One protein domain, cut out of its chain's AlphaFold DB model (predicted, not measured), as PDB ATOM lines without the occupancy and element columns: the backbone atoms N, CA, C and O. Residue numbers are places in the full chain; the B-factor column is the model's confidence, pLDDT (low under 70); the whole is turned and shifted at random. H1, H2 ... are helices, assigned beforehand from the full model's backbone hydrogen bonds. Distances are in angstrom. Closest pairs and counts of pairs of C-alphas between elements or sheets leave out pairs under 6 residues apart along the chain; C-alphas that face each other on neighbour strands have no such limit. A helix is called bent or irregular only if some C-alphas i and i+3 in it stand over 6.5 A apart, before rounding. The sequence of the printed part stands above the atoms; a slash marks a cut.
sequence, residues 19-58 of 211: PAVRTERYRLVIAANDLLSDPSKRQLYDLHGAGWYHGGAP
ATOM      1  N   PRO A  19     -18.966  85.014  -1.021       87.38
ATOM      2  CA  PRO A  19     -19.691  85.855  -0.064       87.38
ATOM      3  C   PRO A  19     -21.033  85.260   0.393       87.38
ATOM      4  O   PRO A  19     -21.405  85.402   1.559       87.38
ATOM      5  N   ALA A  20     -21.724  84.546  -0.501       89.94
ATOM      6  CA  ALA A  20     -22.967  83.844  -0.196       89.94
ATOM      7  C   ALA A  20     -22.754  82.728   0.842       89.94
ATOM      8  O   ALA A  20     -23.405  82.728   1.886       89.94
ATOM      9  N   VAL A  21     -21.768  81.850   0.622       90.38
ATOM     10  CA  VAL A  21     -21.443  80.743   1.541       90.38
ATOM     11  C   VAL A  21     -20.957  81.264   2.892       90.38
ATOM     12  O   VAL A  21     -21.302  80.717   3.937       90.38
ATOM     13  N   ARG A  22     -20.174  82.350   2.903       91.19
ATOM     14  CA  ARG A  22     -19.735  82.991   4.151       91.19
ATOM     15  C   ARG A  22     -20.921  83.503   4.970       91.19
ATOM     16  O   ARG A  22     -20.939  83.317   6.181       91.19
ATOM     17  N   THR A  23     -21.907  84.110   4.313       93.19
ATOM     18  CA  THR A  23     -23.118  84.622   4.973       93.19
ATOM     19  C   THR A  23     -23.964  83.485   5.538       93.19
ATOM     20  O   THR A  23     -24.432  83.568   6.669       93.19
ATOM     21  N   GLU A  24     -24.125  82.401   4.784       89.94
ATOM     22  CA  GLU A  24     -24.862  81.220   5.234       89.94
ATOM     23  C   GLU A  24     -24.192  80.550   6.440       89.94
ATOM     24  O   GLU A  24     -24.835  80.331   7.464       89.94
ATOM     25  N   ARG A  25     -22.874  80.324   6.381       90.88
ATOM     26  CA  ARG A  25     -22.111  79.779   7.517       90.88
ATOM     27  C   ARG A  25     -22.163  80.692   8.734       90.88
ATOM     28  O   ARG A  25     -22.283  80.202   9.850       90.88
ATOM     29  N   TYR A  26     -22.106  82.005   8.531       92.31
ATOM     30  CA  TYR A  26     -22.231  82.968   9.620       92.31
ATOM     31  C   TYR A  26     -23.607  82.889  10.298       92.31
ATOM     32  O   TYR A  26     -23.678  82.854  11.523       92.31
ATOM     33  N   ARG A  27     -24.691  82.753   9.520       91.94
ATOM     34  CA  ARG A  27     -26.040  82.518  10.062       91.94
ATOM     35  C   ARG A  27     -26.116  81.224  10.876       91.94
ATOM     36  O   ARG A  27     -26.722  81.229  11.942       91.94
ATOM     37  N   LEU A  28     -25.472  80.148  10.418       89.56
ATOM     38  CA  LEU A  28     -25.410  78.881  11.159       89.56
ATOM     39  C   LEU A  28     -24.648  79.014  12.482       89.56
ATOM     40  O   LEU A  28     -25.087  78.482  13.497       89.56
ATOM     41  N   VAL A  29     -23.527  79.738  12.486       91.38
ATOM     42  CA  VAL A  29     -22.734  79.971  13.703       91.38
ATOM     43  C   VAL A  29     -23.526  80.781  14.727       91.38
ATOM     44  O   VAL A  29     -23.508  80.435  15.905       91.38
ATOM     45  N   ILE A  30     -24.250  81.816  14.292       91.69
ATOM     46  CA  ILE A  30     -25.122  82.590  15.185       91.69
ATOM     47  C   ILE A  30     -26.244  81.711  15.738       91.69
ATOM     48  O   ILE A  30     -26.426  81.669  16.947       91.69
ATOM     49  N   ALA A  31     -26.945  80.954  14.888       87.94
ATOM     50  CA  ALA A  31     -28.030  80.081  15.338       87.94
ATOM     51  C   ALA A  31     -27.549  79.025  16.352       87.94
ATOM     52  O   ALA A  31     -28.231  78.740  17.335       87.94
ATOM     53  N   ALA A  32     -26.349  78.473  16.144       90.44
ATOM     54  CA  ALA A  32     -25.716  77.573  17.103       90.44
ATOM     55  C   ALA A  32     -25.388  78.273  18.425       90.44
ATOM     56  O   ALA A  32     -25.630  77.715  19.494       90.44
ATOM     57  N   ASN A  33     -24.857  79.493  18.358       92.31
ATOM     58  CA  ASN A  33     -24.557  80.285  19.540       92.31
ATOM     59  C   ASN A  33     -25.834  80.601  20.337       92.31
ATOM     60  O   ASN A  33     -25.864  80.350  21.536       92.31
ATOM     61  N   ASP A  34     -26.909  81.038  19.683       89.19
ATOM     62  CA  ASP A  34     -28.184  81.360  20.338       89.19
ATOM     63  C   ASP A  34     -28.808  80.154  21.064       89.19
ATOM     64  O   ASP A  34     -29.497  80.316  22.078       89.19
ATOM     65  N   LEU A  35     -28.572  78.939  20.556       87.75
ATOM     66  CA  LEU A  35     -29.023  77.693  21.174       87.75
ATOM     67  C   LEU A  35     -28.153  77.292  22.373       87.75
ATOM     68  O   LEU A  35     -28.680  76.876  23.403       87.75
ATOM     69  N   LEU A  36     -26.828  77.404  22.238       89.56
ATOM     70  CA  LEU A  36     -25.859  76.936  23.234       89.56
ATOM     71  C   LEU A  36     -25.586  77.941  24.363       89.56
ATOM     72  O   LEU A  36     -25.104  77.535  25.420       89.56
ATOM     73  N   SER A  37     -25.874  79.227  24.152       93.38
ATOM     74  CA  SER A  37     -25.616  80.294  25.127       93.38
ATOM     75  C   SER A  37     -26.553  80.258  26.341       93.38
ATOM     76  O   SER A  37     -26.148  80.667  27.426       93.38
ATOM     77  N   ASP A  38     -27.784  79.755  26.196       91.38
ATOM     78  CA  ASP A  38     -28.734  79.599  27.306       91.38
ATOM     79  C   ASP A  38     -28.641  78.171  27.880       91.38
ATOM     80  O   ASP A  38     -28.909  77.206  27.153       91.38
ATOM     81  N   PRO A  39     -28.301  77.999  29.173       92.88
ATOM     82  CA  PRO A  39     -28.144  76.677  29.776       92.88
ATOM     83  C   PRO A  39     -29.423  75.833  29.714       92.88
ATOM     84  O   PRO A  39     -29.341  74.614  29.572       92.88
ATOM     85  N   SER A  40     -30.599  76.463  29.753       88.06
ATOM     86  CA  SER A  40     -31.886  75.764  29.685       88.06
ATOM     87  C   SER A  40     -32.129  75.203  28.283       88.06
ATOM     88  O   SER A  40     -32.523  74.047  28.123       88.06
ATOM     89  N   LYS A  41     -31.845  76.001  27.244       87.50
ATOM     90  CA  LYS A  41     -31.965  75.574  25.840       87.50
ATOM     91  C   LYS A  41     -30.944  74.502  25.493       87.50
ATOM     92  O   LYS A  41     -31.288  73.534  24.822       87.50
ATOM     93  N   ARG A  42     -29.722  74.631  26.013       90.00
ATOM     94  CA  ARG A  42     -28.681  73.612  25.887       90.00
ATOM     95  C   ARG A  42     -29.108  72.291  26.522       90.00
ATOM     96  O   ARG A  42     -29.026  71.263  25.867       90.00
ATOM     97  N   GLN A  43     -29.628  72.311  27.749       89.81
ATOM     98  CA  GLN A  43     -30.098  71.095  28.416       89.81
ATOM     99  C   GLN A  43     -31.252  70.425  27.651       89.81
ATOM    100  O   GLN A  43     -31.272  69.204  27.503       89.81
ATOM    101  N   LEU A  44     -32.198  71.210  27.130       85.25
ATOM    102  CA  LEU A  44     -33.289  70.699  26.293       85.25
ATOM    103  C   LEU A  44     -32.784  70.114  24.968       85.25
ATOM    104  O   LEU A  44     -33.311  69.099  24.504       85.25
ATOM    105  N   TYR A  45     -31.761  70.720  24.369       86.19
ATOM    106  CA  TYR A  45     -31.103  70.178  23.187       86.19
ATOM    107  C   TYR A  45     -30.370  68.869  23.497       86.19
ATOM    108  O   TYR A  45     -30.549  67.890  22.778       86.19
ATOM    109  N   ASP A  46     -29.632  68.805  24.601       87.44
ATOM    110  CA  ASP A  46     -28.877  67.615  25.000       87.44
ATOM    111  C   ASP A  46     -29.806  66.429  25.341       87.44
ATOM    112  O   ASP A  46     -29.510  65.286  24.996       87.44
ATOM    113  N   LEU A  47     -30.959  66.685  25.975       84.06
ATOM    114  CA  LEU A  47     -31.924  65.645  26.363       84.06
ATOM    115  C   LEU A  47     -32.871  65.225  25.233       84.06
ATOM    116  O   LEU A  47     -33.259  64.060  25.147       84.06
ATOM    117  N   HIS A  48     -33.302  66.174  24.398       79.62
ATOM    118  CA  HIS A  48     -34.412  65.965  23.462       79.62
ATOM    119  C   HIS A  48     -34.086  66.323  22.006       79.62
ATOM    120  O   HIS A  48     -34.961  66.185  21.141       79.62
ATOM    121  N   GLY A  49     -32.872  66.807  21.726       77.75
ATOM    122  CA  GLY A  49     -32.477  67.348  20.421       77.75
ATOM    123  C   GLY A  49     -33.263  68.603  20.027       77.75
ATOM    124  O   GLY A  49     -33.361  68.923  18.845       77.75
ATOM    125  N   ALA A  50     -33.901  69.278  20.988       71.88
ATOM    126  CA  ALA A  50     -34.823  70.379  20.732       71.88
ATOM    127  C   ALA A  50     -34.086  71.716  20.530       71.88
ATOM    128  O   ALA A  50     -33.221  72.075  21.319       71.88
ATOM    129  N   GLY A  51     -34.466  72.478  19.500       74.00
ATOM    130  CA  GLY A  51     -34.015  73.861  19.282       74.00
ATOM    131  C   GLY A  51     -33.098  74.075  18.073       74.00
ATOM    132  O   GLY A  51     -32.900  75.216  17.667       74.00
ATOM    133  N   TRP A  52     -32.609  73.006  17.438       74.69
ATOM    134  CA  TRP A  52     -31.865  73.080  16.177       74.69
ATOM    135  C   TRP A  52     -32.815  72.957  14.977       74.69
ATOM    136  O   TRP A  52     -33.039  71.859  14.472       74.69
ATOM    137  N   TYR A  53     -33.416  74.068  14.534       67.00
ATOM    138  CA  TYR A  53     -34.347  74.059  13.395       67.00
ATOM    139  C   TYR A  53     -34.141  75.254  12.462       67.00
ATOM    140  O   TYR A  53     -34.394  76.406  12.809       67.00
ATOM    141  N   HIS A  54     -33.734  74.962  11.228       57.22
ATOM    142  CA  HIS A  54     -33.622  75.909  10.120       57.22
ATOM    143  C   HIS A  54     -34.998  76.120   9.445       57.22
ATOM    144  O   HIS A  54     -35.191  75.757   8.289       57.22
ATOM    145  N   GLY A  55     -36.008  76.625  10.163       57.09
ATOM    146  CA  GLY A  55     -37.333  76.814   9.536       57.09
ATOM    147  C   GLY A  55     -38.553  77.004  10.434       57.09
ATOM    148  O   GLY A  55     -39.668  76.847   9.951       57.09
ATOM    149  N   GLY A  56     -38.371  77.351  11.709       58.75
ATOM    150  CA  GLY A  56     -39.469  77.450  12.675       58.75
ATOM    151  C   GLY A  56     -39.537  76.224  13.581       58.75
ATOM    152  O   GLY A  56     -39.081  75.139  13.223       58.75
ATOM    153  N   ALA A  57     -40.043  76.424  14.800       59.91
ATOM    154  CA  ALA A  57     -40.199  75.345  15.765       59.91
ATOM    155  C   ALA A  57     -41.091  74.244  15.157       59.91
ATOM    156  O   ALA A  57     -42.160  74.573  14.640       59.91
ATOM    157  N   PRO A  58     -40.690  72.961  15.202       63.34
ATOM    158  CA  PRO A  58     -41.547  71.885  14.744       63.34
ATOM    159  C   PRO A  58     -42.810  71.909  15.579       63.34
ATOM    160  O   PRO A  58     -42.745  71.967  16.812       63.34
TER     161      PRO A  58
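AT A GLANCE: This is residues 19 to 58 of the 211 residues of an uncharacterized protein of Beauveria bassiana (UniProt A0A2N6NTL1). One long helix, H1, and one shorter helix, H2, meet at their ends and make a corner like an L, and the stretch after H2 folds back on the side of the L without a named element. The first half of the long arm, residues 19 to 27, sticks out free of the rest. The printed part has 40 residues, with two named helices in the order H1, H2 and no named strand; the class is all helix. The whole is loose, with a radius of gyration of the C-alphas of 11.4 A, and flat, spanning 35 by 21 by 11 A.

HOW THE PARTS SIT: H1, residues 19 to 36, is the longest helix. H2, residues 39 to 48, follows it after a tight link of 2 residues. H1 and H2 only just touch, and only at the corner by their link, with 3 pairs of C-alphas within 8 A. H1 touches H2 with residues 35 to 36 alone, and the closest C-alphas of the two helices are those of Leu 36 and Arg 42, 5.1 A apart. Their lines stand about perpendicular, at 85 degrees, and their centres are 19.4 A apart. In H1 and H2 every O i to N i+4 pair is within hydrogen-bond range.

IN THESE COORDINATES: H1 measures 25.7 A from its first to its last C-alpha, from Pro 19 at (-19.691, 85.855, -0.064) to Leu 36 at (-25.859, 76.936, 23.234). H2 measures 13.9 A from Pro 39 to His 48, whose C-alpha is at (-34.412, 65.965, 23.462). Neither helix is bent.

THE WHOLE: The two C-alphas farthest apart are those of Pro 19 and Leu 47, at 35.4 A. Residues 19 to 27, which belong to H1, stand free; the body without them has 31 residues and spans 20 by 19 by 9 A. The printed part has no cut. Its mean pLDDT is 83.6, and residues 53 to 58 are under 70.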